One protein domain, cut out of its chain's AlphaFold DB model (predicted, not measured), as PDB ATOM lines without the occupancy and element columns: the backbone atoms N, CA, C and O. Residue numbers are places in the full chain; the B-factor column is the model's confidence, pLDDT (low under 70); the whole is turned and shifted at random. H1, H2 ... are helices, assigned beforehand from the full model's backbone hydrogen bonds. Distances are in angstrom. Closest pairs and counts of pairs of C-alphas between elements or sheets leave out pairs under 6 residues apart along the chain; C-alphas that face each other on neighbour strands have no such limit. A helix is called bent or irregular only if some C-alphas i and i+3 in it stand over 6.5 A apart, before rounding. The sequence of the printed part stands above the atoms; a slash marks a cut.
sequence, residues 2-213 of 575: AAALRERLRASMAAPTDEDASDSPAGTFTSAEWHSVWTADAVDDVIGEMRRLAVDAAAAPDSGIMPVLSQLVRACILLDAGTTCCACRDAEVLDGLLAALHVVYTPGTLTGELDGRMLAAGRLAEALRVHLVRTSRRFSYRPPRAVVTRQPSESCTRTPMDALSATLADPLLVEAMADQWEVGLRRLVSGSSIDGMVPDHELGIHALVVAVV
ATOM      1  N   ALA A   2      34.261   6.162 -31.291       81.00
ATOM      2  CA  ALA A   2      35.247   5.167 -30.838       81.00
ATOM      3  C   ALA A   2      35.159   4.830 -29.333       81.00
ATOM      4  O   ALA A   2      35.136   3.659 -28.978       81.00
ATOM      5  N   ALA A   3      34.994   5.831 -28.458       84.25
ATOM      6  CA  ALA A   3      34.819   5.611 -27.015       84.25
ATOM      7  C   ALA A   3      33.577   4.764 -26.665       84.25
ATOM      8  O   ALA A   3      33.658   3.875 -25.827       84.25
ATOM      9  N   ALA A   4      32.445   4.988 -27.342       85.06
ATOM     10  CA  ALA A   4      31.221   4.212 -27.123       85.06
ATOM     11  C   ALA A   4      31.352   2.767 -27.639       85.06
ATOM     12  O   ALA A   4      30.850   1.836 -27.018       85.06
ATOM     13  N   LEU A   5      32.063   2.570 -28.755       85.81
ATOM     14  CA  LEU A   5      32.356   1.238 -29.284       85.81
ATOM     15  C   LEU A   5      33.363   0.474 -28.404       85.81
ATOM     16  O   LEU A   5      33.201  -0.727 -28.211       85.81
ATOM     17  N   ARG A   6      34.359   1.165 -27.830       87.31
ATOM     18  CA  ARG A   6      35.304   0.609 -26.847       87.31
ATOM     19  C   ARG A   6      34.587   0.191 -25.560       87.31
ATOM     20  O   ARG A   6      34.847  -0.890 -25.050       87.31
ATOM     21  N   GLU A   7      33.611   0.972 -25.096       87.00
ATOM     22  CA  GLU A   7      32.777   0.586 -23.950       87.00
ATOM     23  C   GLU A   7      31.884  -0.624 -24.264       87.00
ATOM     24  O   GLU A   7      31.783  -1.551 -23.462       87.00
ATOM     25  N   ARG A   8      31.318  -0.689 -25.478       85.81
ATOM     26  CA  ARG A   8      30.582  -1.872 -25.955       85.81
ATOM     27  C   ARG A   8      31.470  -3.121 -25.996       85.81
ATOM     28  O   ARG A   8      31.000  -4.208 -25.671       85.81
ATOM     29  N   LEU A   9      32.744  -2.975 -26.368       86.12
ATOM     30  CA  LEU A   9      33.721  -4.067 -26.349       86.12
ATOM     31  C   LEU A   9      33.996  -4.548 -24.917       86.12
ATOM     32  O   LEU A   9      33.944  -5.749 -24.670       86.12
ATOM     33  N   ARG A  10      34.213  -3.632 -23.965       86.69
ATOM     34  CA  ARG A  10      34.400  -3.975 -22.541       86.69
ATOM     35  C   ARG A  10      33.190  -4.687 -21.952       86.69
ATOM     36  O   ARG A  10      33.347  -5.722 -21.311       86.69
ATOM     37  N   ALA A  11      31.987  -4.188 -22.231       86.12
ATOM     38  CA  ALA A  11      30.751  -4.841 -21.817       86.12
ATOM     39  C   ALA A  11      30.618  -6.248 -22.427       86.12
ATOM     40  O   ALA A  11      30.203  -7.179 -21.743       86.12
ATOM     41  N   SER A  12      31.022  -6.426 -23.692       84.06
ATOM     42  CA  SER A  12      31.028  -7.733 -24.357       84.06
ATOM     43  C   SER A  12      32.012  -8.717 -23.720       84.06
ATOM     44  O   SER A  12      31.682  -9.898 -23.631       84.06
ATOM     45  N   MET A  13      33.178  -8.249 -23.246       84.75
ATOM     46  CA  MET A  13      34.150  -9.067 -22.502       84.75
ATOM     47  C   MET A  13      33.624  -9.483 -21.124       84.75
ATOM     48  O   MET A  13      33.765 -10.644 -20.750       84.75
ATOM     49  N   ALA A  14      32.994  -8.556 -20.397       81.00
ATOM     50  CA  ALA A  14      32.495  -8.777 -19.038       81.00
ATOM     51  C   ALA A  14      31.153  -9.536 -18.971       81.00
ATOM     52  O   ALA A  14      30.706  -9.898 -17.882       81.00
ATOM     53  N   ALA A  15      30.490  -9.755 -20.110       76.88
ATOM     54  CA  ALA A  15      29.191 -10.415 -20.158       76.88
ATOM     55  C   ALA A  15      29.270 -11.872 -19.650       76.88
ATOM     56  O   ALA A  15      30.202 -12.600 -20.017       76.88
ATOM     57  N   PRO A  16      28.286 -12.330 -18.848       67.31
ATOM     58  CA  PRO A  16      28.202 -13.725 -18.438       67.31
ATOM     59  C   PRO A  16      28.090 -14.641 -19.664       67.31
ATOM     60  O   PRO A  16      27.528 -14.286 -20.701       67.31
ATOM     61  N   THR A  17      28.697 -15.819 -19.561       59.81
ATOM     62  CA  THR A  17      28.646 -16.844 -20.605       59.81
ATOM     63  C   THR A  17      27.394 -17.685 -20.392       59.81
ATOM     64  O   THR A  17      27.462 -18.728 -19.760       59.81
ATOM     65  N   ASP A  18      26.243 -17.212 -20.875       53.94
ATOM     66  CA  ASP A  18      25.053 -18.067 -20.960       53.94
ATOM     67  C   ASP A  18      25.265 -19.116 -22.061       53.94
ATOM     68  O   ASP A  18      25.685 -18.786 -23.174       53.94
ATOM     69  N   GLU A  19      24.983 -20.382 -21.741       44.88
ATOM     70  CA  GLU A  19      25.203 -21.549 -22.612       44.88
ATOM     71  C   GLU A  19      24.342 -21.540 -23.896       44.88
ATOM     72  O   GLU A  19      24.661 -22.258 -24.841       44.88
ATOM     73  N   ASP A  20      23.323 -20.671 -23.986       40.62
ATOM     74  CA  ASP A  20      22.333 -20.635 -25.079       40.62
ATOM     75  C   ASP A  20      22.463 -19.444 -26.053       40.62
ATOM     76  O   ASP A  20      21.688 -19.320 -27.006       40.62
ATOM     77  N   ALA A  21      23.432 -18.542 -25.868       44.16
ATOM     78  CA  ALA A  21      23.591 -17.401 -26.770       44.16
ATOM     79  C   ALA A  21      24.348 -17.808 -28.050       44.16
ATOM     80  O   ALA A  21      25.576 -17.766 -28.107       44.16
ATOM     81  N   SER A  22      23.608 -18.139 -29.113       43.34
ATOM     82  CA  SER A  22      24.131 -18.377 -30.474       43.34
ATOM     83  C   SER A  22      24.860 -17.174 -31.094       43.34
ATOM     84  O   SER A  22      25.449 -17.286 -32.172       43.34
ATOM     85  N   ASP A  23      24.816 -16.016 -30.437       53.44
ATOM     86  CA  ASP A  23      25.447 -14.792 -30.898       53.44
ATOM     87  C   ASP A  23      26.917 -14.770 -30.484       53.44
ATOM     88  O   ASP A  23      27.288 -14.441 -29.354       53.44
ATOM     89  N   SER A  24      27.784 -15.103 -31.442       62.22
ATOM     90  CA  SER A  24      29.221 -14.910 -31.283       62.22
ATOM     91  C   SER A  24      29.499 -13.455 -30.873       62.22
ATOM     92  O   SER A  24      29.069 -12.540 -31.585       62.22
ATOM     93  N   PRO A  25      30.276 -13.198 -29.803       62.38
ATOM     94  CA  PRO A  25      30.652 -11.836 -29.414       62.38
ATOM     95  C   PRO A  25      31.432 -11.108 -30.528       62.38
ATOM     96  O   PRO A  25      31.490  -9.884 -30.561       62.38
ATOM     97  N   ALA A  26      31.972 -11.845 -31.509       59.12
ATOM     98  CA  ALA A  26      32.587 -11.310 -32.722       59.12
ATOM     99  C   ALA A  26      31.580 -10.738 -33.747       59.12
ATOM    100  O   ALA A  26      31.950  -9.934 -34.611       59.12
ATOM    101  N   GLY A  27      30.316 -11.169 -33.698       61.62
ATOM    102  CA  GLY A  27      29.240 -10.792 -34.618       61.62
ATOM    103  C   GLY A  27      28.780  -9.340 -34.477       61.62
ATOM    104  O   GLY A  27      28.244  -8.774 -35.424       61.62
ATOM    105  N   THR A  28      29.060  -8.710 -33.335       70.50
ATOM    106  CA  THR A  28      28.494  -7.412 -32.939       70.50
ATOM    107  C   THR A  28      29.212  -6.191 -33.516       70.50
ATOM    108  O   THR A  28      28.844  -5.068 -33.182       70.50
ATOM    109  N   PHE A  29      30.257  -6.366 -34.327       77.69
ATOM    110  CA  PHE A  29      31.028  -5.265 -34.913       77.69
ATOM    111  C   PHE A  29      31.309  -5.518 -36.401       77.69
ATOM    112  O   PHE A  29      31.712  -6.612 -36.805       77.69
ATOM    113  N   THR A  30      31.131  -4.480 -37.215       82.50
ATOM    114  CA  THR A  30      31.561  -4.404 -38.620       82.50
ATOM    115  C   THR A  30      33.081  -4.216 -38.729       82.50
ATOM    116  O   THR A  30      33.731  -3.788 -37.774       82.50
ATOM    117  N   SER A  31      33.680  -4.472 -39.903       78.88
ATOM    118  CA  SER A  31      35.126  -4.249 -40.116       78.88
ATOM    119  C   SER A  31      35.562  -2.800 -39.836       78.88
ATOM    120  O   SER A  31      36.655  -2.575 -39.319       78.88
ATOM    121  N   ALA A  32      34.709  -1.815 -40.146       80.31
ATOM    122  CA  ALA A  32      34.988  -0.399 -39.902       80.31
ATOM    123  C   ALA A  32      34.930  -0.046 -38.407       80.31
ATOM    124  O   ALA A  32      35.787   0.688 -37.912       80.31
ATOM    125  N   GLU A  33      33.963  -0.602 -37.668       85.50
ATOM    126  CA  GLU A  33      33.901  -0.452 -36.211       85.50
ATOM    127  C   GLU A  33      35.110  -1.108 -35.538       85.50
ATOM    128  O   GLU A  33      35.738  -0.473 -34.694       85.50
ATOM    129  N   TRP A  34      35.500  -2.319 -35.961       85.44
ATOM    130  CA  TRP A  34      36.720  -2.971 -35.477       85.44
ATOM    131  C   TRP A  34      37.951  -2.097 -35.694       85.44
ATOM    132  O   TRP A  34      38.698  -1.856 -34.750       85.44
ATOM    133  N   HIS A  35      38.138  -1.559 -36.901       85.19
ATOM    134  CA  HIS A  35      39.255  -0.662 -37.194       85.19
ATOM    135  C   HIS A  35      39.238   0.602 -36.316       85.19
ATOM    136  O   HIS A  35      40.275   0.989 -35.775       85.19
ATOM    137  N   SER A  36      38.068   1.223 -36.123       85.31
ATOM    138  CA  SER A  36      37.922   2.416 -35.278       85.31
ATOM    139  C   SER A  36      38.215   2.145 -33.800       85.31
ATOM    140  O   SER A  36      38.643   3.058 -33.101       85.31
ATOM    141  N   VAL A  37      37.939   0.936 -33.313       86.81
ATOM    142  CA  VAL A  37      38.154   0.546 -31.914       86.81
ATOM    143  C   VAL A  37      39.611   0.131 -31.694       86.81
ATOM    144  O   VAL A  37      40.234   0.583 -30.738       86.81
ATOM    145  N   TRP A  38      40.200  -0.629 -32.624       85.44
ATOM    146  CA  TRP A  38      41.614  -1.037 -32.579       85.44
ATOM    147  C   TRP A  38      42.584   0.144 -32.623       85.44
ATOM    148  O   TRP A  38      43.594   0.133 -31.926       85.44
ATOM    149  N   THR A  39      42.284   1.162 -33.432       81.81
ATOM    150  CA  THR A  39      43.101   2.384 -33.527       81.81
ATOM    151  C   THR A  39      42.903   3.338 -32.344       81.81
ATOM    152  O   THR A  39      43.654   4.298 -32.215       81.81
ATOM    153  N   ALA A  40      41.925   3.070 -31.470       84.75
ATOM    154  CA  ALA A  40      41.626   3.833 -30.257       84.75
ATOM    155  C   ALA A  40      42.030   3.076 -28.972       84.75
ATOM    156  O   ALA A  40      41.336   3.156 -27.953       84.75
ATOM    157  N   ASP A  41      43.127   2.316 -29.043       84.00
ATOM    158  CA  ASP A  41      43.774   1.590 -27.937       84.00
ATOM    159  C   ASP A  41      42.912   0.519 -27.248       84.00
ATOM    160  O   ASP A  41      43.152   0.138 -26.107       84.00
ATOM    161  N   ALA A  42      41.896  -0.009 -27.931       86.38
ATOM    162  CA  ALA A  42      41.112  -1.122 -27.393       86.38
ATOM    163  C   ALA A  42      41.886  -2.448 -27.345       86.38
ATOM    164  O   ALA A  42      41.502  -3.353 -26.609       86.38
ATOM    165  N   VAL A  43      42.976  -2.557 -28.111       88.50
ATOM    166  CA  VAL A  43      43.924  -3.677 -28.031       88.50
ATOM    167  C   VAL A  43      44.445  -3.832 -26.603       88.50
ATOM    168  O   VAL A  43      44.433  -4.938 -26.067       88.50
ATOM    169  N   ASP A  44      44.811  -2.718 -25.969       89.44
ATOM    170  CA  ASP A  44      45.368  -2.708 -24.616       89.44
ATOM    171  C   ASP A  44      44.330  -3.147 -23.576       89.44
ATOM    172  O   ASP A  44      44.671  -3.849 -22.628       89.44
ATOM    173  N   ASP A  45      43.051  -2.803 -23.780       90.38
ATOM    174  CA  ASP A  45      41.960  -3.271 -22.914       90.38
ATOM    175  C   ASP A  45      41.787  -4.789 -23.006       90.38
ATOM    176  O   ASP A  45      41.686  -5.460 -21.981       90.38
ATOM    177  N   VAL A  46      41.750  -5.335 -24.227       91.75
ATOM    178  CA  VAL A  46      41.547  -6.776 -24.448       91.75
ATOM    179  C   VAL A  46      42.726  -7.569 -23.894       91.75
ATOM    180  O   VAL A  46      42.530  -8.531 -23.158       91.75
ATOM    181  N   ILE A  47      43.958  -7.153 -24.193       93.19
ATOM    182  CA  ILE A  47      45.171  -7.828 -23.715       93.19
ATOM    183  C   ILE A  47      45.328  -7.683 -22.204       93.19
ATOM    184  O   ILE A  47      45.685  -8.652 -21.531       93.19
ATOM    185  N   GLY A  48      45.063  -6.494 -21.659       93.19
ATOM    186  CA  GLY A  48      45.094  -6.252 -20.220       93.19
ATOM    187  C   GLY A  48      44.122  -7.165 -19.479       93.19
ATOM    188  O   GLY A  48      44.493  -7.781 -18.479       93.19
ATOM    189  N   GLU A  49      42.917  -7.329 -20.022       93.44
ATOM    190  CA  GLU A  49      41.906  -8.224 -19.470       93.44
ATOM    191  C   GLU A  49      42.299  -9.701 -19.607       93.44
ATOM    192  O   GLU A  49      42.206 -10.451 -18.638       93.44
ATOM    193  N   MET A  50      42.837 -10.121 -20.757       94.19
ATOM    194  CA  MET A  50      43.381 -11.474 -20.935       94.19
ATOM    195  C   MET A  50      44.491 -11.779 -19.926       94.19
ATOM    196  O   MET A  50      44.508 -12.858 -19.337       94.19
ATOM    197  N   ARG A  51      45.402 -10.827 -19.692       94.94
ATOM    198  CA  ARG A  51      46.478 -10.963 -18.704       94.94
ATOM    199  C   ARG A  51      45.920 -11.099 -17.290       94.94
ATOM    200  O   ARG A  51      46.364 -11.978 -16.557       94.94
ATOM    201  N   ARG A  52      44.957 -10.254 -16.910       95.44
ATOM    202  CA  ARG A  52      44.292 -10.317 -15.601       95.44
ATOM    203  C   ARG A  52      43.607 -11.670 -15.401       95.44
ATOM    204  O   ARG A  52      43.887 -12.352 -14.424       95.44
ATOM    205  N   LEU A  53      42.787 -12.092 -16.362       93.12
ATOM    206  CA  LEU A  53      42.060 -13.363 -16.317       93.12
ATOM    207  C   LEU A  53      42.996 -14.576 -16.298       93.12
ATOM    208  O   LEU A  53      42.691 -15.570 -15.648       93.12
ATOM    209  N   ALA A  54      44.147 -14.506 -16.970       91.06
ATOM    210  CA  ALA A  54      45.150 -15.562 -16.908       91.06
ATOM    211  C   ALA A  54      45.781 -15.681 -15.509       91.06
ATOM    212  O   ALA A  54      45.944 -16.795 -15.014       91.06
ATOM    213  N   VAL A  55      46.092 -14.554 -14.856       93.69
ATOM    214  CA  VAL A  55      46.570 -14.532 -13.459       93.69
ATOM    215  C   VAL A  55      45.517 -15.104 -12.518       93.69
ATOM    216  O   VAL A  55      45.834 -15.967 -11.701       93.69
ATOM    217  N   ASP A  56      44.270 -14.666 -12.669       93.00
ATOM    218  CA  ASP A  56      43.165 -15.119 -11.827       93.00
ATOM    219  C   ASP A  56      42.912 -16.620 -12.010       93.00
ATOM    220  O   ASP A  56      42.753 -17.338 -11.028       93.00
ATOM    221  N   ALA A  57      42.960 -17.129 -13.246       88.25
ATOM    222  CA  ALA A  57      42.821 -18.557 -13.531       88.25
ATOM    223  C   ALA A  57      43.979 -19.381 -12.949       88.25
ATOM    224  O   ALA A  57      43.754 -20.482 -12.455       88.25
ATOM    225  N   ALA A  58      45.205 -18.849 -12.964       87.69
ATOM    226  CA  ALA A  58      46.367 -19.511 -12.375       87.69
ATOM    227  C   ALA A  58      46.344 -19.535 -10.833       87.69
ATOM    228  O   ALA A  58      47.048 -20.347 -10.236       87.69
ATOM    229  N   ALA A  59      45.576 -18.644 -10.196       89.56
ATOM    230  CA  ALA A  59      45.425 -18.559  -8.743       89.56
ATOM    231  C   ALA A  59      44.105 -19.164  -8.220       89.56
ATOM    232  O   ALA A  59      43.955 -19.349  -7.011       89.56
ATOM    233  N   ALA A  60      43.144 -19.445  -9.104       85.75
ATOM    234  CA  ALA A  60      41.828 -19.946  -8.732       85.75
ATOM    235  C   ALA A  60      41.888 -21.398  -8.216       85.75
ATOM    236  O   ALA A  60      42.617 -22.219  -8.773       85.75
ATOM    237  N   PRO A  61      41.082 -21.751  -7.196       81.88
ATOM    238  CA  PRO A  61      40.870 -23.148  -6.832       81.88
ATOM    239  C   PRO A  61      40.093 -23.878  -7.939       81.88
ATOM    240  O   PRO A  61      39.301 -23.255  -8.652       81.88
ATOM    241  N   ASP A  62      40.234 -25.202  -8.029       76.44
ATOM    242  CA  ASP A  62      39.618 -26.032  -9.082       76.44
ATOM    243  C   ASP A  62      38.103 -25.815  -9.244       76.44
ATOM    244  O   ASP A  62      37.573 -25.859 -10.350       76.44
ATOM    245  N   SER A  63      37.383 -25.527  -8.155       74.88
ATOM    246  CA  SER A  63      35.936 -25.271  -8.181       74.88
ATOM    247  C   SER A  63      35.544 -23.901  -8.753       74.88
ATOM    248  O   SER A  63      34.395 -23.716  -9.149       74.88
ATOM    249  N   GLY A  64      36.472 -22.940  -8.805       78.94
ATOM    250  CA  GLY A  64      36.251 -21.562  -9.267       78.94
ATOM    251  C   GLY A  64      36.889 -21.241 -10.619       78.94
ATOM    252  O   GLY A  64      36.787 -20.110 -11.090       78.94
ATOM    253  N   ILE A  65      37.546 -22.214 -11.249       83.00
ATOM    254  CA  ILE A  65      38.357 -21.994 -12.446       83.00
ATOM    255  C   ILE A  65      37.529 -21.752 -13.718       83.00
ATOM    256  O   ILE A  65      37.871 -20.904 -14.544       83.00
ATOM    257  N   MET A  66      36.423 -22.482 -13.881       83.88
ATOM    258  CA  MET A  66      35.656 -22.504 -15.131       83.88
ATOM    259  C   MET A  66      35.061 -21.140 -15.509       83.88
ATOM    260  O   MET A  66      35.215 -20.752 -16.665       83.88
ATOM    261  N   PRO A  67      34.466 -20.357 -14.585       85.62
ATOM    262  CA  PRO A  67      33.980 -19.013 -14.906       85.62
ATOM    263  C   PRO A  67      35.080 -18.073 -15.422       85.62
ATOM    264  O   PRO A  67      34.865 -17.349 -16.395       85.62
ATOM    265  N   VAL A  68      36.270 -18.117 -14.812       86.62
ATOM    266  CA  VAL A  68      37.415 -17.277 -15.205       86.62
ATOM    267  C   VAL A  68      37.941 -17.695 -16.579       86.62
ATOM    268  O   VAL A  68      38.182 -16.852 -17.444       86.62
ATOM    269  N   LEU A  69      38.052 -19.003 -16.828       82.94
ATOM    270  CA  LEU A  69      38.460 -19.526 -18.132       82.94
ATOM    271  C   LEU A  69      37.454 -19.200 -19.239       82.94
ATOM    272  O   LEU A  69      37.873 -18.872 -20.347       82.94
ATOM    273  N   SER A  70      36.151 -19.249 -18.964       83.88
ATOM    274  CA  SER A  70      35.119 -18.868 -19.933       83.88
ATOM    275  C   SER A  70      35.229 -17.395 -20.339       83.88
ATOM    276  O   SER A  70      35.116 -17.068 -21.523       83.88
ATOM    277  N   GLN A  71      35.524 -16.505 -19.385       85.94
ATOM    278  CA  GLN A  71      35.806 -15.095 -19.675       85.94
ATOM    279  C   GLN A  71      37.099 -14.926 -20.485       85.94
ATOM    280  O   GLN A  71      37.120 -14.170 -21.457       85.94
ATOM    281  N   LEU A  72      38.155 -15.679 -20.156       86.19
ATOM    282  CA  LEU A  72      39.407 -15.653 -20.917       86.19
ATOM    283  C   LEU A  72      39.188 -16.104 -22.369       86.19
ATOM    284  O   LEU A  72      39.662 -15.455 -23.298       86.19
ATOM    285  N   VAL A  73      38.420 -17.177 -22.584       84.12
ATOM    286  CA  VAL A  73      38.055 -17.667 -23.924       84.12
ATOM    287  C   VAL A  73      37.301 -16.597 -24.712       84.12
ATOM    288  O   VAL A  73      37.601 -16.369 -25.882       84.12
ATOM    289  N   ARG A  74      36.357 -15.903 -24.076       84.25
ATOM    290  CA  ARG A  74      35.606 -14.804 -24.693       84.25
ATOM    291  C   ARG A  74      36.515 -13.642 -25.106       84.25
ATOM    292  O   ARG A  74      36.376 -13.144 -26.223       84.25
ATOM    293  N   ALA A  75      37.475 -13.261 -24.263       88.12
ATOM    294  CA  ALA A  75      38.479 -12.257 -24.610       88.12
ATOM    295  C   ALA A  75      39.356 -12.707 -25.798       88.12
ATOM    296  O   ALA A  75      39.557 -11.930 -26.732       88.12
ATOM    297  N   CYS A  76      39.774 -13.981 -25.842       84.75
ATOM    298  CA  CYS A  76      40.484 -14.548 -26.996       84.75
ATOM    299  C   CYS A  76      39.650 -14.499 -28.289       84.75
ATOM    300  O   CYS A  76      40.185 -14.157 -29.340       84.75
ATOM    301  N   ILE A  77      38.346 -14.807 -28.235       82.88
ATOM    302  CA  ILE A  77      37.446 -14.744 -29.403       82.88
ATOM    303  C   ILE A  77      37.332 -13.308 -29.931       82.88
ATOM    304  O   ILE A  77      37.352 -13.079 -31.140       82.88
ATOM    305  N   LEU A  78      37.223 -12.324 -29.034       85.38
ATOM    306  CA  LEU A  78      37.169 -10.911 -29.409       85.38
ATOM    307  C   LEU A  78      38.496 -10.427 -30.006       85.38
ATOM    308  O   LEU A  78      38.484  -9.704 -31.005       85.38
ATOM    309  N   LEU A  79      39.630 -10.865 -29.451       87.69
ATOM    310  CA  LEU A  79      40.948 -10.604 -30.028       87.69
ATOM    311  C   LEU A  79      41.068 -11.201 -31.435       87.69
ATOM    312  O   LEU A  79      41.529 -10.527 -32.358       87.69
ATOM    313  N   ASP A  80      40.626 -12.445 -31.620       82.38
ATOM    314  CA  ASP A  80      40.655 -13.137 -32.908       82.38
ATOM    315  C   ASP A  80      39.793 -12.425 -33.965       82.38
ATOM    316  O   ASP A  80      40.217 -12.203 -35.105       82.38
ATOM    317  N   ALA A  81      38.606 -11.967 -33.568       80.69
ATOM    318  CA  ALA A  81      37.712 -11.190 -34.418       80.69
ATOM    319  C   ALA A  81      38.314  -9.837 -34.825       80.69
ATOM    320  O   ALA A  81      38.291  -9.474 -36.008       80.69
ATOM    321  N   GLY A  82      38.878  -9.107 -33.858       82.12
ATOM    322  CA  GLY A  82      39.507  -7.809 -34.087       82.12
ATOM    323  C   GLY A  82      40.729  -7.922 -34.992       82.12
ATOM    324  O   GLY A  82      40.816  -7.230 -36.009       82.12
ATOM    325  N   THR A  83      41.625  -8.863 -34.691       82.00
ATOM    326  CA  THR A  83      42.816  -9.122 -35.508       82.00
ATOM    327  C   THR A  83      42.470  -9.695 -36.874       82.00
ATOM    328  O   THR A  83      43.222  -9.456 -37.803       82.00
ATOM    329  N   THR A  84      41.338 -10.374 -37.081       77.88
ATOM    330  CA  THR A  84      40.878 -10.752 -38.434       77.88
ATOM    331  C   THR A  84      40.530  -9.522 -39.281       77.88
ATOM    332  O   THR A  84      40.874  -9.465 -40.463       77.88
ATOM    333  N   CYS A  85      39.895  -8.514 -38.677       76.69
ATOM    334  CA  CYS A  85      39.384  -7.331 -39.376       76.69
ATOM    335  C   CYS A  85      40.399  -6.177 -39.483       76.69
ATOM    336  O   CYS A  85      40.259  -5.310 -40.349       76.69
ATOM    337  N   CYS A  86      41.403  -6.134 -38.605       77.75
ATOM    338  CA  CYS A  86      42.365  -5.038 -38.502       77.75
ATOM    339  C   CYS A  86      43.787  -5.563 -38.249       77.75
ATOM    340  O   CYS A  86      43.996  -6.447 -37.426       77.75
ATOM    341  N   ALA A  87      44.763  -4.986 -38.952       77.19
ATOM    342  CA  ALA A  87      46.196  -5.278 -38.850       77.19
ATOM    343  C   ALA A  87      47.029  -4.073 -38.368       77.19
ATOM    344  O   ALA A  87      48.251  -4.159 -38.318       77.19
ATOM    345  N   CYS A  88      46.395  -2.939 -38.031       79.75
ATOM    346  CA  CYS A  88      47.103  -1.702 -37.671       79.75
ATOM    347  C   CYS A  88      47.943  -1.810 -36.393       79.75
ATOM    348  O   CYS A  88      48.761  -0.930 -36.143       79.75
ATOM    349  N   ARG A  89      47.684  -2.831 -35.567       82.75
ATOM    350  CA  ARG A  89      48.260  -2.998 -34.227       82.75
ATOM    351  C   ARG A  89      48.797  -4.415 -33.994       82.75
ATOM    352  O   ARG A  89      48.721  -4.943 -32.892       82.75
ATOM    353  N   ASP A  90      49.260  -5.084 -35.056       81.06
ATOM    354  CA  ASP A  90      49.706  -6.483 -34.961       81.06
ATOM    355  C   ASP A  90      50.930  -6.653 -34.046       81.06
ATOM    356  O   ASP A  90      51.045  -7.704 -33.414       81.06
ATOM    357  N   ALA A  91      51.810  -5.644 -33.959       81.50
ATOM    358  CA  ALA A  91      52.960  -5.660 -33.052       81.50
ATOM    359  C   ALA A  91      52.517  -5.568 -31.599       81.50
ATOM    360  O   ALA A  91      52.857  -6.427 -30.803       81.50
ATOM    361  N   GLU A  92      51.660  -4.608 -31.278       87.75
ATOM    362  CA  GLU A  92      51.140  -4.411 -29.931       87.75
ATOM    363  C   GLU A  92      50.338  -5.630 -29.456       87.75
ATOM    364  O   GLU A  92      50.423  -6.016 -28.291       87.75
ATOM    365  N   VAL A  93      49.616  -6.290 -30.372       89.56
ATOM    366  CA  VAL A  93      48.963  -7.572 -30.083       89.56
ATOM    367  C   VAL A  93      49.974  -8.666 -29.759       89.56
ATOM    368  O   VAL A  93      49.799  -9.369 -28.765       89.56
ATOM    369  N   LEU A  94      51.014  -8.827 -30.579       87.06
ATOM    370  CA  LEU A  94      52.017  -9.868 -30.370       87.06
ATOM    371  C   LEU A  94      52.792  -9.639 -29.061       87.06
ATOM    372  O   LEU A  94      52.914 -10.562 -28.258       87.06
ATOM    373  N   ASP A  95      53.241  -8.406 -28.825       89.00
ATOM    374  CA  ASP A  95      53.977  -7.978 -27.631       89.00
ATOM    375  C   ASP A  95      53.141  -8.194 -26.374       89.00
ATOM    376  O   ASP A  95      53.605  -8.756 -25.383       89.00
ATOM    377  N   GLY A  96      51.877  -7.775 -26.425       91.75
ATOM    378  CA  GLY A  96      50.957  -7.878 -25.309       91.75
ATOM    379  C   GLY A  96      50.569  -9.321 -24.979       91.75
ATOM    380  O   GLY A  96      50.553  -9.695 -23.805       91.75
ATOM    381  N   LEU A  97      50.315 -10.155 -25.994       92.88
ATOM    382  CA  LEU A  97      50.069 -11.588 -25.806       92.88
ATOM    383  C   LEU A  97      51.284 -12.297 -25.209       92.88
ATOM    384  O   LEU A  97      51.129 -13.091 -24.282       92.88
ATOM    385  N   LEU A  98      52.484 -12.001 -25.709       91.81
ATOM    386  CA  LEU A  98      53.720 -12.565 -25.182       91.81
ATOM    387  C   LEU A  98      53.953 -12.120 -23.731       91.81
ATOM    388  O   LEU A  98      54.237 -12.951 -22.871       91.81
ATOM    389  N   ALA A  99      53.749 -10.838 -23.422       92.06
ATOM    390  CA  ALA A  99      53.849 -10.318 -22.061       92.06
ATOM    391  C   ALA A  99      52.820 -10.947 -21.106       92.06
ATOM    392  O   ALA A  99      53.130 -11.168 -19.937       92.06
ATOM    393  N   ALA A 100      51.605 -11.249 -21.578       92.56
ATOM    394  CA  ALA A 100      50.608 -11.983 -20.800       92.56
ATOM    395  C   ALA A 100      51.027 -13.445 -20.582       92.56
ATOM    396  O   ALA A 100      50.903 -13.962 -19.471       92.56
ATOM    397  N   LEU A 101      51.569 -14.091 -21.619       92.81
ATOM    398  CA  LEU A 101      52.058 -15.466 -21.560       92.81
ATOM    399  C   LEU A 101      53.183 -15.612 -20.525       92.81
ATOM    400  O   LEU A 101      53.115 -16.522 -19.704       92.81
ATOM    401  N   HIS A 102      54.140 -14.678 -20.486       92.62
ATOM    402  CA  HIS A 102      55.237 -14.621 -19.499       92.62
ATOM    403  C   HIS A 102      54.775 -14.710 -18.038       92.62
ATOM    404  O   HIS A 102      55.539 -15.122 -17.170       92.62
ATOM    405  N   VAL A 103      53.533 -14.323 -17.738       91.12
ATOM    406  CA  VAL A 103      53.012 -14.347 -16.365       91.12
ATOM    407  C   VAL A 103      52.626 -15.755 -15.912       91.12
ATOM    408  O   VAL A 103      52.717 -16.066 -14.726       91.12
ATOM    409  N   VAL A 104      52.172 -16.599 -16.837       89.75
ATOM    410  CA  VAL A 104      51.565 -17.902 -16.519       89.75
ATOM    411  C   VAL A 104      52.292 -19.084 -17.152       89.75
ATOM    412  O   VAL A 104      52.018 -20.225 -16.793       89.75
ATOM    413  N   TYR A 105      53.219 -18.840 -18.075       92.88
ATOM    414  CA  TYR A 105      53.927 -19.879 -18.809       92.88
ATOM    415  C   TYR A 105      55.389 -19.989 -18.390       92.88
ATOM    416  O   TYR A 105      56.133 -19.013 -18.347       92.88
ATOM    417  N   THR A 106      55.813 -21.229 -18.174       90.62
ATOM    418  CA  THR A 106      57.220 -21.641 -18.151       90.62
ATOM    419  C   THR A 106      57.386 -22.877 -19.046       90.62
ATOM    420  O   THR A 106      56.414 -23.626 -19.190       90.62
ATOM    421  N   PRO A 107      58.559 -23.126 -19.656       88.38
ATOM    422  CA  PRO A 107      58.757 -24.300 -20.508       88.38
ATOM    423  C   PRO A 107      58.332 -25.604 -19.822       88.38
ATOM    424  O   PRO A 107      58.691 -25.853 -18.670       88.38
ATOM    425  N   GLY A 108      57.531 -26.416 -20.511       82.12
ATOM    426  CA  GLY A 108      56.941 -27.651 -19.999       82.12
ATOM    427  C   GLY A 108      55.538 -27.488 -19.408       82.12
ATOM    428  O   GLY A 108      54.837 -28.494 -19.275       82.12
ATOM    429  N   THR A 109      55.083 -26.260 -19.112       87.44
ATOM    430  CA  THR A 109      53.783 -26.003 -18.453       87.44
ATOM    431  C   THR A 109      52.625 -26.643 -19.212       87.44
ATOM    432  O   THR A 109      51.774 -27.266 -18.592       87.44
ATOM    433  N   LEU A 110      52.595 -26.560 -20.548       84.44
ATOM    434  CA  LEU A 110      51.463 -27.081 -21.335       84.44
ATOM    435  C   LEU A 110      51.411 -28.613 -21.378       84.44
ATOM    436  O   LEU A 110      50.393 -29.189 -21.755       84.44
ATOM    437  N   THR A 111      52.512 -29.275 -21.026       77.69
ATOM    438  CA  THR A 111      52.640 -30.735 -21.062       77.69
ATOM    439  C   THR A 111      52.615 -31.386 -19.677       77.69
ATOM    440  O   THR A 111      52.732 -32.616 -19.610       77.69
ATOM    441  N   GLY A 112      52.491 -30.569 -18.624       77.69
ATOM    442  CA  GLY A 112      52.506 -30.945 -17.211       77.69
ATOM    443  C   GLY A 112      51.131 -31.299 -16.640       77.69
ATOM    444  O   GLY A 112      50.277 -31.845 -17.339       77.69
ATOM    445  N   GLU A 113      50.943 -31.039 -15.344       80.75
ATOM    446  CA  GLU A 113      49.696 -31.328 -14.629       80.75
ATOM    447  C   GLU A 113      48.543 -30.430 -15.098       80.75
ATOM    448  O   GLU A 113      48.730 -29.262 -15.438       80.75
ATOM    449  N   LEU A 114      47.335 -30.998 -15.118       81.19
ATOM    450  CA  LEU A 114      46.118 -30.273 -15.462       81.19
ATOM    451  C   LEU A 114      45.728 -29.358 -14.297       81.19
ATOM    452  O   LEU A 114      45.067 -29.798 -13.363       81.19
ATOM    453  N   ASP A 115      46.116 -28.091 -14.385       82.94
ATOM    454  CA  ASP A 115      45.750 -27.043 -13.436       82.94
ATOM    455  C   ASP A 115      45.313 -25.755 -14.161       82.94
ATOM    456  O   ASP A 115      45.296 -25.660 -15.398       82.94
ATOM    457  N   GLY A 116      44.939 -24.730 -13.391       80.62
ATOM    458  CA  GLY A 116      44.511 -23.463 -13.980       80.62
ATOM    459  C   GLY A 116      45.594 -22.673 -14.681       80.62
ATOM    460  O   GLY A 116      45.302 -21.960 -15.645       80.62
ATOM    461  N   ARG A 117      46.853 -22.879 -14.299       88.75
ATOM    462  CA  ARG A 117      47.993 -22.286 -14.987       88.75
ATOM    463  C   ARG A 117      48.173 -22.909 -16.370       88.75
ATOM    464  O   ARG A 117      48.305 -22.169 -17.341       88.75
ATOM    465  N   MET A 118      48.103 -24.234 -16.484       87.50
ATOM    466  CA  MET A 118      48.165 -24.972 -17.746       87.50
ATOM    467  C   MET A 118      47.030 -24.552 -18.684       87.50
ATOM    468  O   MET A 118      47.265 -24.292 -19.865       87.50
ATOM    469  N   LEU A 119      45.803 -24.438 -18.169       85.31
ATOM    470  CA  LEU A 119      44.641 -24.035 -18.964       85.31
ATOM    471  C   LEU A 119      44.745 -22.580 -19.446       85.31
ATOM    472  O   LEU A 119      44.505 -22.316 -20.626       85.31
ATOM    473  N   ALA A 120      45.155 -21.648 -18.582       86.94
ATOM    474  CA  ALA A 120      45.357 -20.247 -18.949       86.94
ATOM    475  C   ALA A 120      46.506 -20.071 -19.955       86.94
ATOM    476  O   ALA A 120      46.320 -19.460 -21.010       86.94
ATOM    477  N   ALA A 121      47.671 -20.666 -19.674       89.06
ATOM    478  CA  ALA A 121      48.825 -20.644 -20.567       89.06
ATOM    479  C   ALA A 121      48.493 -21.277 -21.924       89.06
ATOM    480  O   ALA A 121      48.860 -20.729 -22.960       89.06
ATOM    481  N   GLY A 122      47.732 -22.376 -21.942       85.69
ATOM    482  CA  GLY A 122      47.285 -23.026 -23.172       85.69
ATOM    483  C   GLY A 122      46.391 -22.131 -24.030       85.69
ATOM    484  O   GLY A 122      46.544 -22.104 -25.250       85.69
ATOM    485  N   ARG A 123      45.494 -21.346 -23.416       86.62
ATOM    486  CA  ARG A 123      44.651 -20.380 -24.144       86.62
ATOM    487  C   ARG A 123      45.451 -19.214 -24.713       86.62
ATOM    488  O   ARG A 123      45.197 -18.822 -25.850       86.62
ATOM    489  N   LEU A 124      46.417 -18.689 -23.961       89.56
ATOM    490  CA  LEU A 124      47.293 -17.617 -24.439       89.56
ATOM    491  C   LEU A 124      48.232 -18.102 -25.550       89.56
ATOM    492  O   LEU A 124      48.356 -17.430 -26.571       89.56
ATOM    493  N   ALA A 125      48.837 -19.283 -25.397       87.12
ATOM    494  CA  ALA A 125      49.679 -19.894 -26.422       87.12
ATOM    495  C   ALA A 125      48.888 -20.160 -27.712       87.12
ATOM    496  O   ALA A 125      49.382 -19.915 -28.808       87.12
ATOM    497  N   GLU A 126      47.632 -20.595 -27.603       83.69
ATOM    498  CA  GLU A 126      46.768 -20.780 -28.767       83.69
ATOM    499  C   GLU A 126      46.420 -19.451 -29.457       83.69
ATOM    500  O   GLU A 126      46.525 -19.351 -30.679       83.69
ATOM    501  N   ALA A 127      46.074 -18.408 -28.697       84.50
ATOM    502  CA  ALA A 127      45.828 -17.076 -29.258       84.50
ATOM    503  C   ALA A 127      47.072 -16.523 -29.978       84.50
ATOM    504  O   ALA A 127      46.975 -15.975 -31.077       84.50
ATOM    505  N   LEU A 128      48.251 -16.733 -29.388       86.62
ATOM    506  CA  LEU A 128      49.541 -16.350 -29.949       86.62
ATOM    507  C   LEU A 128      49.848 -17.108 -31.245       86.62
ATOM    508  O   LEU A 128      50.233 -16.491 -32.236       86.62
ATOM    509  N   ARG A 129      49.591 -18.421 -31.279       83.44
ATOM    510  CA  ARG A 129      49.706 -19.246 -32.489       83.44
ATOM    511  C   ARG A 129      48.818 -18.721 -33.612       83.44
ATOM    512  O   ARG A 129      49.294 -18.532 -34.729       83.44
ATOM    513  N   VAL A 130      47.533 -18.504 -33.329       78.06
ATOM    514  CA  VAL A 130      46.557 -18.029 -34.320       78.06
ATOM    515  C   VAL A 130      46.978 -16.669 -34.876       78.06
ATOM    516  O   VAL A 130      46.954 -16.471 -36.095       78.06
ATOM    517  N   HIS A 131      47.427 -15.757 -34.010       81.19
ATOM    518  CA  HIS A 131      47.923 -14.452 -34.437       81.19
ATOM    519  C   HIS A 131      49.173 -14.580 -35.311       81.19
ATOM    520  O   HIS A 131      49.173 -14.049 -36.416       81.19
ATOM    521  N   LEU A 132      50.181 -15.360 -34.901       76.88
ATOM    522  CA  LEU A 132      51.408 -15.596 -35.677       76.88
ATOM    523  C   LEU A 132      51.132 -16.138 -37.085       76.88
ATOM    524  O   LEU A 132      51.704 -15.647 -38.057       76.88
ATOM    525  N   VAL A 133      50.240 -17.123 -37.202       72.69
ATOM    526  CA  VAL A 133      49.786 -17.680 -38.489       72.69
ATOM    527  C   VAL A 133      49.108 -16.607 -39.341       72.69
ATOM    528  O   VAL A 133      49.325 -16.488 -40.547       72.69
ATOM    529  N   ARG A 134      48.276 -15.768 -38.725       74.69
ATOM    530  CA  ARG A 134      47.623 -14.667 -39.434       74.69
ATOM    531  C   ARG A 134      48.641 -13.632 -39.910       74.69
ATOM    532  O   ARG A 134      48.530 -13.157 -41.043       74.69
ATOM    533  N   THR A 135      49.638 -13.294 -39.093       70.81
ATOM    534  CA  THR A 135      50.689 -12.345 -39.469       70.81
ATOM    535  C   THR A 135      51.591 -12.921 -40.569       70.81
ATOM    536  O   THR A 135      51.827 -12.240 -41.567       70.81
ATOM    537  N   SER A 136      52.009 -14.192 -40.485       67.31
ATOM    538  CA  SER A 136      52.833 -14.860 -41.515       67.31
ATOM    539  C   SER A 136      52.149 -14.866 -42.893       67.31
ATOM    540  O   SER A 136      52.778 -14.564 -43.916       67.31
ATOM    541  N   ARG A 137      50.830 -15.109 -42.931       65.06
ATOM    542  CA  ARG A 137      50.006 -15.041 -44.151       65.06
ATOM    543  C   ARG A 137      49.917 -13.634 -44.736       65.06
ATOM    544  O   ARG A 137      49.812 -13.488 -45.949       65.06
ATOM    545  N   ARG A 138      49.966 -12.589 -43.906       63.38
ATOM    546  CA  ARG A 138      49.976 -11.186 -44.367       63.38
ATOM    547  C   ARG A 138      51.313 -10.784 -44.985       63.38
ATOM    548  O   ARG A 138      51.324  -9.937 -45.885       63.38
ATOM    549  N   PHE A 139      52.413 -11.379 -44.520       52.47
ATOM    550  CA  PHE A 139      53.760 -11.172 -45.067       52.47
ATOM    551  C   PHE A 139      54.010 -11.969 -46.347       52.47
ATOM    552  O   PHE A 139      54.681 -11.489 -47.262       52.47
ATOM    553  N   SER A 140      53.416 -13.155 -46.449       45.41
ATOM    554  CA  SER A 140      53.444 -13.974 -47.657       45.41
ATOM    555  C   SER A 140      52.564 -13.326 -48.736       45.41
ATOM    556  O   SER A 140      51.372 -13.128 -48.550       45.41
ATOM    557  N   TYR A 141      53.135 -12.955 -49.884       35.03
ATOM    558  CA  TYR A 141      52.516 -12.127 -50.942       35.03
ATOM    559  C   TYR A 141      51.285 -12.725 -51.684       35.03
ATOM    560  O   TYR A 141      50.987 -12.331 -52.814       35.03
ATOM    561  N   ARG A 142      50.521 -13.642 -51.080       30.22
ATOM    562  CA  ARG A 142      49.214 -14.090 -51.579       30.22
ATOM    563  C   ARG A 142      48.139 -13.835 -50.519       30.22
ATOM    564  O   ARG A 142      48.237 -14.410 -49.442       30.22
ATOM    565  N   PRO A 143      47.081 -13.052 -50.808       28.58
ATOM    566  CA  PRO A 143      45.892 -13.101 -49.967       28.58
ATOM    567  C   PRO A 143      45.371 -14.552 -49.957       28.58
ATOM    568  O   PRO A 143      45.325 -15.167 -51.032       28.58
ATOM    569  N   PRO A 144      45.017 -15.120 -48.791       32.41
ATOM    570  CA  PRO A 144      44.486 -16.473 -48.724       32.41
ATOM    571  C   PRO A 144      43.249 -16.587 -49.623       32.41
ATOM    572  O   PRO A 144      42.286 -15.832 -49.492       32.41
ATOM    573  N   ARG A 145      43.288 -17.522 -50.578       29.56
ATOM    574  CA  ARG A 145      42.114 -17.963 -51.337       29.56
ATOM    575  C   ARG A 145      41.419 -19.072 -50.550       29.56
ATOM    576  O   ARG A 145      41.523 -20.226 -50.929       29.56
ATOM    577  N   ALA A 146      40.756 -18.717 -49.459       30.72
ATOM    578  CA  ALA A 146      39.608 -19.438 -48.904       30.72
ATOM    579  C   ALA A 146      39.113 -18.702 -47.657       30.72
ATOM    580  O   ALA A 146      39.900 -18.122 -46.917       30.72
ATOM    581  N   VAL A 147      37.796 -18.729 -47.472       30.08
ATOM    582  CA  VAL A 147      37.016 -18.085 -46.407       30.08
ATOM    583  C   VAL A 147      37.061 -16.547 -46.416       30.08
ATOM    584  O   VAL A 147      37.591 -15.869 -45.540       30.08
ATOM    585  N   VAL A 148      36.408 -15.977 -47.434       39.53
ATOM    586  CA  VAL A 148      35.879 -14.610 -47.362       39.53
ATOM    587  C   VAL A 148      34.749 -14.616 -46.335       39.53
ATOM    588  O   VAL A 148      33.652 -15.068 -46.643       39.53
ATOM    589  N   THR A 149      34.983 -14.095 -45.135       38.06
ATOM    590  CA  THR A 149      33.867 -13.597 -44.310       38.06
ATOM    591  C   THR A 149      34.045 -12.145 -43.892       38.06
ATOM    592  O   THR A 149      33.047 -11.433 -43.829       38.06
ATOM    593  N   ARG A 150      35.274 -11.635 -43.711       47.75
ATOM    594  CA  ARG A 150      35.515 -10.201 -43.455       47.75
ATOM    595  C   ARG A 150      36.823  -9.735 -44.092       47.75
ATOM    596  O   ARG A 150      37.899 -10.178 -43.707       47.75
ATOM    597  N   GLN A 151      36.731  -8.851 -45.087       49.69
ATOM    598  CA  GLN A 151      37.911  -8.164 -45.615       49.69
ATOM    599  C   GLN A 151      38.425  -7.157 -44.568       49.69
ATOM    600  O   GLN A 151      37.603  -6.528 -43.885       49.69
ATOM    601  N   PRO A 152      39.757  -7.005 -44.420       56.84
ATOM    602  CA  PRO A 152      40.314  -5.950 -43.586       56.84
ATOM    603  C   PRO A 152      39.877  -4.578 -44.114       56.84
ATOM    604  O   PRO A 152      39.685  -4.411 -45.319       56.84
ATOM    605  N   SER A 153      39.713  -3.608 -43.210       54.09
ATOM    606  CA  SER A 153      39.315  -2.243 -43.585       54.09
ATOM    607  C   SER A 153      40.266  -1.654 -44.634       54.09
ATOM    608  O   SER A 153      41.482  -1.801 -44.514       54.09
ATOM    609  N   GLU A 154      39.734  -0.927 -45.621       53.28
ATOM    610  CA  GLU A 154      40.527  -0.215 -46.642       53.28
ATOM    611  C   GLU A 154      41.507   0.803 -46.031       53.28
ATOM    612  O   GLU A 154      42.535   1.125 -46.623       53.28
ATOM    613  N   SER A 155      41.220   1.275 -44.815       54.69
ATOM    614  CA  SER A 155      42.057   2.192 -44.036       54.69
ATOM    615  C   SER A 155      43.166   1.505 -43.228       54.69
ATOM    616  O   SER A 155      43.890   2.169 -42.487       54.69
ATOM    617  N   CYS A 156      43.295   0.180 -43.309       64.06
ATOM    618  CA  CYS A 156      44.236  -0.569 -42.490       64.06
ATOM    619  C   CYS A 156      45.680  -0.426 -42.994       64.06
ATOM    620  O   CYS A 156      46.024  -0.887 -44.085       64.06
ATOM    621  N   THR A 157      46.562   0.136 -42.169       62.19
ATOM    622  CA  THR A 157      48.010   0.111 -42.396       62.19
ATOM    623  C   THR A 157      48.583  -1.222 -41.914       62.19
ATOM    624  O   THR A 157      48.136  -1.772 -40.910       62.19
ATOM    625  N   ARG A 158      49.546  -1.791 -42.649       63.44
ATOM    626  CA  ARG A 158      50.246  -3.014 -42.219       63.44
ATOM    627  C   ARG A 158      51.385  -2.650 -41.273       63.44
ATOM    628  O   ARG A 158      52.155  -1.742 -41.585       63.44
ATOM    629  N   THR A 159      51.524  -3.390 -40.176       60.84
ATOM    630  CA  THR A 159      52.684  -3.296 -39.282       60.84
ATOM    631  C   THR A 159      53.965  -3.719 -40.024       60.84
ATOM    632  O   THR A 159      53.975  -4.775 -40.666       60.84
ATOM    633  N   PRO A 160      55.042  -2.910 -39.995       57.12
ATOM    634  CA  PRO A 160      56.312  -3.267 -40.622       57.12
ATOM    635  C   PRO A 160      57.021  -4.390 -39.849       57.12
ATOM    636  O   PRO A 160      56.916  -4.464 -38.628       57.12
ATOM    637  N   MET A 161      57.796  -5.225 -40.551       57.34
ATOM    638  CA  MET A 161      58.545  -6.344 -39.944       57.34
ATOM    639  C   MET A 161      59.500  -5.906 -38.830       57.34
ATOM    640  O   MET A 161      59.646  -6.615 -37.837       57.34
ATOM    641  N   ASP A 162      60.117  -4.731 -38.965       60.25
ATOM    642  CA  ASP A 162      61.067  -4.216 -37.973       60.25
ATOM    643  C   ASP A 162      60.412  -4.037 -36.596       60.25
ATOM    644  O   ASP A 162      61.050  -4.304 -35.579       60.25
ATOM    645  N   ALA A 163      59.120  -3.684 -36.563       63.44
ATOM    646  CA  ALA A 163      58.357  -3.524 -35.327       63.44
ATOM    647  C   ALA A 163      58.055  -4.858 -34.622       63.44
ATOM    648  O   ALA A 163      57.764  -4.854 -33.436       63.44
ATOM    649  N   LEU A 164      58.146  -5.991 -35.327       67.44
ATOM    650  CA  LEU A 164      57.909  -7.330 -34.772       67.44
ATOM    651  C   LEU A 164      59.202  -8.049 -34.377       67.44
ATOM    652  O   LEU A 164      59.161  -9.076 -33.708       67.44
ATOM    653  N   SER A 165      60.354  -7.537 -34.815       66.00
ATOM    654  CA  SER A 165      61.638  -8.241 -34.739       66.00
ATOM    655  C   SER A 165      62.072  -8.593 -33.312       66.00
ATOM    656  O   SER A 165      62.569  -9.694 -33.094       66.00
ATOM    657  N   ALA A 166      61.858  -7.693 -32.346       69.75
ATOM    658  CA  ALA A 166      62.223  -7.913 -30.946       69.75
ATOM    659  C   ALA A 166      61.371  -9.013 -30.297       69.75
ATOM    660  O   ALA A 166      61.889  -9.890 -29.613       69.75
ATOM    661  N   THR A 167      60.074  -9.003 -30.567       74.75
ATOM    662  CA  THR A 167      59.085  -9.923 -29.986       74.75
ATOM    663  C   THR A 167      59.192 -11.310 -30.588       74.75
ATOM    664  O   THR A 167      59.148 -12.316 -29.888       74.75
ATOM    665  N   LEU A 168      59.432 -11.365 -31.899       72.00
ATOM    666  CA  LEU A 168      59.761 -12.591 -32.615       72.00
ATOM    667  C   LEU A 168      61.096 -13.205 -32.169       72.00
ATOM    668  O   LEU A 168      61.345 -14.362 -32.496       72.00
ATOM    669  N   ALA A 169      61.937 -12.456 -31.448       72.00
ATOM    670  CA  ALA A 169      63.207 -12.921 -30.904       72.00
ATOM    671  C   ALA A 169      63.131 -13.501 -29.487       72.00
ATOM    672  O   ALA A 169      64.149 -13.973 -28.984       72.00
ATOM    673  N   ASP A 170      61.961 -13.488 -28.846       79.50
ATOM    674  CA  ASP A 170      61.811 -14.012 -27.491       79.50
ATOM    675  C   ASP A 170      61.884 -15.555 -27.473       79.50
ATOM    676  O   ASP A 170      61.076 -16.218 -28.132       79.50
ATOM    677  N   PRO A 171      62.807 -16.166 -26.705       78.69
ATOM    678  CA  PRO A 171      62.913 -17.620 -26.614       78.69
ATOM    679  C   PRO A 171      61.644 -18.312 -26.095       78.69
ATOM    680  O   PRO A 171      61.323 -19.409 -26.557       78.69
ATOM    681  N   LEU A 172      60.886 -17.684 -25.183       82.75
ATOM    682  CA  LEU A 172      59.652 -18.276 -24.656       82.75
ATOM    683  C   LEU A 172      58.580 -18.431 -25.726       82.75
ATOM    684  O   LEU A 172      57.768 -19.351 -25.633       82.75
ATOM    685  N   LEU A 173      58.583 -17.570 -26.745       83.31
ATOM    686  CA  LEU A 173      57.672 -17.688 -27.875       83.31
ATOM    687  C   LEU A 173      57.867 -19.033 -28.584       83.31
ATOM    688  O   LEU A 173      56.895 -19.725 -28.881       83.31
ATOM    689  N   VAL A 174      59.121 -19.424 -28.825       78.25
ATOM    690  CA  VAL A 174      59.426 -20.682 -29.515       78.25
ATOM    691  C   VAL A 174      59.153 -21.886 -28.626       78.25
ATOM    692  O   VAL A 174      58.530 -22.838 -29.095       78.25
ATOM    693  N   GLU A 175      59.540 -21.823 -27.350       84.69
ATOM    694  CA  GLU A 175      59.238 -22.875 -26.373       84.69
ATOM    695  C   GLU A 175      57.726 -23.110 -26.268       84.69
ATOM    696  O   GLU A 175      57.261 -24.242 -26.358       84.69
ATOM    697  N   ALA A 176      56.928 -22.042 -26.161       85.56
ATOM    698  CA  ALA A 176      55.474 -22.148 -26.077       85.56
ATOM    699  C   ALA A 176      54.854 -22.752 -27.341       85.56
ATOM    700  O   ALA A 176      53.931 -23.560 -27.243       85.56
ATOM    701  N   MET A 177      55.353 -22.397 -28.530       85.50
ATOM    702  CA  MET A 177      54.884 -23.009 -29.780       85.50
ATOM    703  C   MET A 177      55.308 -24.480 -29.901       85.50
ATOM    704  O   MET A 177      54.550 -25.282 -30.450       85.50
ATOM    705  N   ALA A 178      56.486 -24.850 -29.385       82.25
ATOM    706  CA  ALA A 178      56.953 -26.235 -29.311       82.25
ATOM    707  C   ALA A 178      56.079 -27.086 -28.382       82.25
ATOM    708  O   ALA A 178      55.599 -28.145 -28.793       82.25
ATOM    709  N   ASP A 179      55.810 -26.591 -27.177       84.00
ATOM    710  CA  ASP A 179      54.938 -27.230 -26.195       84.00
ATOM    711  C   ASP A 179      53.495 -27.354 -26.704       84.00
ATOM    712  O   ASP A 179      52.879 -28.417 -26.598       84.00
ATOM    713  N   GLN A 180      52.955 -26.294 -27.315       84.00
ATOM    714  CA  GLN A 180      51.599 -26.290 -27.877       84.00
ATOM    715  C   GLN A 180      51.455 -27.347 -28.979       84.00
ATOM    716  O   GLN A 180      50.468 -28.092 -29.011       84.00
ATOM    717  N   TRP A 181      52.469 -27.481 -29.835       84.12
ATOM    718  CA  TRP A 181      52.499 -28.529 -30.844       84.12
ATOM    719  C   TRP A 181      52.651 -29.930 -30.236       84.12
ATOM    720  O   TRP A 181      51.976 -30.859 -30.682       84.12
ATOM    721  N   GLU A 182      53.462 -30.103 -29.190       83.06
ATOM    722  CA  GLU A 182      53.591 -31.382 -28.481       83.06
ATOM    723  C   GLU A 182      52.245 -31.843 -27.899       83.06
ATOM    724  O   GLU A 182      51.884 -33.017 -28.027       83.06
ATOM    725  N   VAL A 183      51.465 -30.929 -27.311       81.12
ATOM    726  CA  VAL A 183      50.107 -31.216 -26.821       81.12
ATOM    727  C   VAL A 183      49.194 -31.657 -27.965       81.12
ATOM    728  O   VAL A 183      48.505 -32.675 -27.845       81.12
ATOM    729  N   GLY A 184      49.207 -30.934 -29.089       78.88
ATOM    730  CA  GLY A 184      48.442 -31.297 -30.285       78.88
ATOM    731  C   GLY A 184      48.821 -32.679 -30.824       78.88
ATOM    732  O   GLY A 184      47.952 -33.506 -31.103       78.88
ATOM    733  N   LEU A 185      50.120 -32.977 -30.886       80.50
ATOM    734  CA  LEU A 185      50.642 -34.264 -31.329       80.50
ATOM    735  C   LEU A 185      50.225 -35.412 -30.402       80.50
ATOM    736  O   LEU A 185      49.843 -36.476 -30.889       80.50
ATOM    737  N   ARG A 186      50.249 -35.218 -29.077       81.81
ATOM    738  CA  ARG A 186      49.770 -36.230 -28.117       81.81
ATOM    739  C   ARG A 186      48.290 -36.549 -28.327       81.81
ATOM    740  O   ARG A 186      47.935 -37.725 -28.320       81.81
ATOM    741  N   ARG A 187      47.457 -35.533 -28.581       76.44
ATOM    742  CA  ARG A 187      46.021 -35.704 -28.881       76.44
ATOM    743  C   ARG A 187      45.784 -36.447 -30.197       76.44
ATOM    744  O   ARG A 187      44.924 -37.320 -30.265       76.44
ATOM    745  N   LEU A 188      46.583 -36.141 -31.224       75.81
ATOM    746  CA  LEU A 188      46.565 -36.869 -32.497       75.81
ATOM    747  C   LEU A 188      46.912 -38.352 -32.304       75.81
ATOM    748  O   LEU A 188      46.262 -39.217 -32.883       75.81
ATOM    749  N   VAL A 189      47.915 -38.649 -31.474       81.69
ATOM    750  CA  VAL A 189      48.325 -40.027 -31.162       81.69
ATOM    751  C   VAL A 189      47.271 -40.764 -30.328       81.69
ATOM    752  O   VAL A 189      47.081 -41.960 -30.530       81.69
ATOM    753  N   SER A 190      46.570 -40.083 -29.417       79.94
ATOM    754  CA  SER A 190      45.509 -40.695 -28.601       79.94
ATOM    755  C   SER A 190      44.185 -40.895 -29.345       79.94
ATOM    756  O   SER A 190      43.271 -41.495 -28.785       79.94
ATOM    757  N   GLY A 191      44.059 -40.403 -30.583       66.62
ATOM    758  CA  GLY A 191      42.832 -40.519 -31.375       66.62
ATOM    759  C   GLY A 191      41.662 -39.690 -30.835       66.62
ATOM    760  O   GLY A 191      40.518 -39.936 -31.207       66.62
ATOM    761  N   SER A 192      41.929 -38.722 -29.956       64.31
ATOM    762  CA  SER A 192      40.905 -37.808 -29.452       64.31
ATOM    763  C   SER A 192      40.403 -36.941 -30.610       64.31
ATOM    764  O   SER A 192      41.219 -36.352 -31.324       64.31
ATOM    765  N   SER A 193      39.079 -36.883 -30.822       49.34
ATOM    766  CA  SER A 193      38.493 -36.035 -31.863       49.34
ATOM    767  C   SER A 193      38.940 -34.598 -31.632       49.34
ATOM    768  O   SER A 193      38.815 -34.045 -30.539       49.34
ATOM    769  N   ILE A 194      39.521 -34.004 -32.666       49.28
ATOM    770  CA  ILE A 194      39.946 -32.615 -32.618       49.28
ATOM    771  C   ILE A 194      38.815 -31.775 -33.198       49.28
ATOM    772  O   ILE A 194      38.922 -31.245 -34.303       49.28
ATOM    773  N   ASP A 195      37.702 -31.694 -32.470       36.69
ATOM    774  CA  ASP A 195      36.666 -30.717 -32.793       36.69
ATOM    775  C   ASP A 195      37.295 -29.319 -32.725       36.69
ATOM    776  O   ASP A 195      37.874 -28.922 -31.712       36.69
ATOM    777  N   GLY A 196      37.254 -28.596 -33.846       41.34
ATOM    778  CA  GLY A 196      37.810 -27.245 -33.968       41.34
ATOM    779  C   GLY A 196      39.173 -27.137 -34.655       41.34
ATOM    780  O   GLY A 196      39.626 -26.021 -34.890       41.34
ATOM    781  N   MET A 197      39.800 -28.247 -35.060       41.59
ATOM    782  CA  MET A 197      40.976 -28.208 -35.933       41.59
ATOM    783  C   MET A 197      40.587 -28.603 -37.373       41.59
ATOM    784  O   MET A 197      40.932 -29.672 -37.874       41.59
ATOM    785  N   VAL A 198      39.870 -27.705 -38.054       39.62
ATOM    786  CA  VAL A 198      39.622 -27.730 -39.515       39.62
ATOM    787  C   VAL A 198      40.945 -27.450 -40.261       39.62
ATOM    788  O   VAL A 198      41.741 -26.707 -39.699       39.62
ATOM    789  N   PRO A 199      41.212 -27.991 -41.475       37.09
ATOM    790  CA  PRO A 199      42.525 -28.055 -42.156       37.09
ATOM    791  C   PRO A 199      43.276 -26.745 -42.472       37.09
ATOM    792  O   PRO A 199      44.185 -26.757 -43.295       37.09
ATOM    793  N   ASP A 200      42.980 -25.633 -41.806       41.53
ATOM    794  CA  ASP A 200      43.723 -24.374 -41.910       41.53
ATOM    795  C   ASP A 200      45.025 -24.366 -41.060       41.53
ATOM    796  O   ASP A 200      45.564 -23.299 -40.745       41.53
ATOM    797  N   HIS A 201      45.544 -25.557 -40.715       47.16
ATOM    798  CA  HIS A 201      46.627 -25.879 -39.763       47.16
ATOM    799  C   HIS A 201      48.023 -25.425 -40.163       47.16
ATOM    800  O   HIS A 201      48.879 -26.228 -40.527       47.16
ATOM    801  N   GLU A 202      48.317 -24.144 -39.991       56.59
ATOM    802  CA  GLU A 202      49.710 -23.724 -39.866       56.59
ATOM    803  C   GLU A 202      50.188 -23.935 -38.423       56.59
ATOM    804  O   GLU A 202      49.624 -23.422 -37.450       56.59
ATOM    805  N   LEU A 203      51.236 -24.749 -38.288       65.50
ATOM    806  CA  LEU A 203      51.959 -24.956 -37.037       65.50
ATOM    807  C   LEU A 203      52.518 -23.603 -36.578       65.50
ATOM    808  O   LEU A 203      53.176 -22.934 -37.371       65.50
ATOM    809  N   GLY A 204      52.327 -23.208 -35.314       63.47
ATOM    810  CA  GLY A 204      52.896 -21.950 -34.798       63.47
ATOM    811  C   GLY A 204      54.406 -21.865 -35.023       63.47
ATOM    812  O   GLY A 204      54.928 -20.835 -35.429       63.47
ATOM    813  N   ILE A 205      55.088 -23.003 -34.897       67.69
ATOM    814  CA  ILE A 205      56.513 -23.164 -35.204       67.69
ATOM    815  C   ILE A 205      56.811 -22.924 -36.684       67.69
ATOM    816  O   ILE A 205      57.803 -22.287 -37.010       67.69
ATOM    817  N   HIS A 206      55.962 -23.408 -37.593       69.88
ATOM    818  CA  HIS A 206      56.119 -23.128 -39.018       69.88
ATOM    819  C   HIS A 206      55.941 -21.633 -39.298       69.88
ATOM    820  O   HIS A 206      56.784 -21.038 -39.961       69.88
ATOM    821  N   ALA A 207      54.901 -21.007 -38.735       67.31
ATOM    822  CA  ALA A 207      54.669 -19.571 -38.865       67.31
ATOM    823  C   ALA A 207      55.841 -18.743 -38.314       67.31
ATOM    824  O   ALA A 207      56.252 -17.778 -38.954       67.31
ATOM    825  N   LEU A 208      56.432 -19.159 -37.189       67.50
ATOM    826  CA  LEU A 208      57.661 -18.571 -36.660       67.50
ATOM    827  C   LEU A 208      58.826 -18.742 -37.631       67.50
ATOM    828  O   LEU A 208      59.464 -17.763 -37.978       67.50
ATOM    829  N   VAL A 209      59.082 -19.945 -38.140       64.38
ATOM    830  CA  VAL A 209      60.179 -20.168 -39.099       64.38
ATOM    831  C   VAL A 209      59.993 -19.346 -40.387       64.38
ATOM    832  O   VAL A 209      60.981 -18.916 -40.975       64.38
ATOM    833  N   VAL A 210      58.751 -19.074 -40.802       62.66
ATOM    834  CA  VAL A 210      58.436 -18.195 -41.942       62.66
ATOM    835  C   VAL A 210      58.626 -16.709 -41.606       62.66
ATOM    836  O   VAL A 210      59.102 -15.950 -42.450       62.66
ATOM    837  N   ALA A 211      58.229 -16.273 -40.409       56.12
ATOM    838  CA  ALA A 211      58.199 -14.859 -40.020       56.12
ATOM    839  C   ALA A 211      59.510 -14.352 -39.388       56.12
ATOM    840  O   ALA A 211      59.797 -13.157 -39.437       56.12
ATOM    841  N   VAL A 212      60.297 -15.233 -38.773       55.25
ATOM    842  CA  VAL A 212      61.442 -14.881 -37.927       55.25
ATOM    843  C   VAL A 212      62.727 -14.767 -38.752       55.25
ATOM    844  O   VAL A 212      63.099 -15.652 -39.522       55.25
ATOM    845  N   VAL A 213      63.453 -13.663 -38.551       49.56
ATOM    846  CA  VAL A 213      64.776 -13.430 -39.145       49.56
ATOM    847  C   VAL A 213      65.820 -14.321 -38.451       49.56
ATOM    848  O   VAL A 213      65.823 -14.483 -37.232       49.56
TER     849      VAL A 213
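Overview. This is residues 2 to 213 of the 575 residues of the protein "MYND-type domain-containing protein" of Porphyra umbilicalis (UniProt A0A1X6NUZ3). Four long helices lie side by side as the core, the helical hairpin H4-H5 packed on the helical hairpin H6-H7, and H1 runs along them on the side of H4 and H5. On the side away from H1, H9 crosses H7 and H10 packs on both, while the short H3 sits at the end where H1 begins and H5 ends; residues 18 to 23 stick out as a free loop. The printed part has 212 residues with ten named helices, H1 to H10 in order along the chain, and no named strand; the class is all helix. It is compact, with a radius of gyration of the C-alphas of 16.7 A, and its outline is rounded, with spans of 45, 40 and 31 A.

Along the chain. H1, residues 2 to 14, begins at C-alpha 2 at (35.247, 5.167, -30.838) and is 18.5 A long from first to last C-alpha. H2 is residues 25 to 28; it is neither bent nor irregular, but only just: C-alphas 25 and 28 are 6.1 A apart. H3 is residues 31 to 38. H4, residues 42 to 59, is 25.9 A long. H5, residues 62 to 85, is 35.6 A long and irregular, with C-alphas 63 and 66 7.5 A apart. H6, residues 90 to 104, is 21.8 A long. H7, residues 116 to 139, is 34.7 A long and begins at C-alpha 116 at (44.511, -23.463, -13.980). H8 is residues 161 to 164. H9, residues 171 to 190, is 29.0 A long. H10 is residues 204 to 211 and ends at C-alpha 211 at (58.199, -14.859, -40.020).

Arrangement. H1, H4, H5, H6 and H7 form a bundle, a set of helices side by side. H5 and H7 are the hubs, touching five helices each; they touch each other at a shallow tilt of 8 degrees, the same way, and their closest C-alphas, of Cys 76 and Ala 127, are 6.3 A apart. In the hairpin of H4 and H5 the closest C-alphas are those of Ala 57 and Ile 65, at 5.7 A. In the hairpin of H6 and H7 they are those of Val 104 and Ala 121, at 5.6 A. H4 and H6 touch, with the C-alphas of Arg 51 and Ala 100 closest at 4.7 A, at a shallow tilt of 13 degrees, the same way. H1 touches H4 at a shallow tilt of 18 degrees, the same way, the closest C-alphas being those of Arg 6 and Ala 42 at 6.1 A. H3 touches H1 with the C-alphas of Ala 2 and Val 37 closest at 5.6 A, about perpendicular at 86 degrees. H2 touches H5, its closest C-alphas being those of Ala 26 and Ala 81 at 5.4 A. H9 touches H7 with residues 176 to 180 alone, about perpendicular at 75 degrees; the closest C-alphas, of Ala 125 and Ala 176, are 6.2 A apart. H10 touches H7, the C-alphas of Arg 129 and Gly 204 closest at 4.8 A, at a shallow tilt of 33 degrees, only just short of steep. H8 only just touches H6, with 3 pairs of C-alphas within 8 A; the closest are those of Ala 91 and Leu 164, at 5.5 A. H1 and H9 are apart. Every O i to N i+4 pair is within hydrogen-bond range in H1, H3, H4, H7, H9 and H10, against 17 of 20 in H5 and 9 of 11 in H6; H2 and H8 are too short for such a pair.

Size, cuts and confidence. The two C-alphas farthest apart are those of Ala 3 and Val 189, at 47.8 A. The printed part has no cut. The links H6 to H7, H7 to H8 and H9 to H10 are long. The mean pLDDT of the printed part is 74.6, and the model's confidence is under 70 in residues 16 to 27, 136 to 166 and 191 to 213.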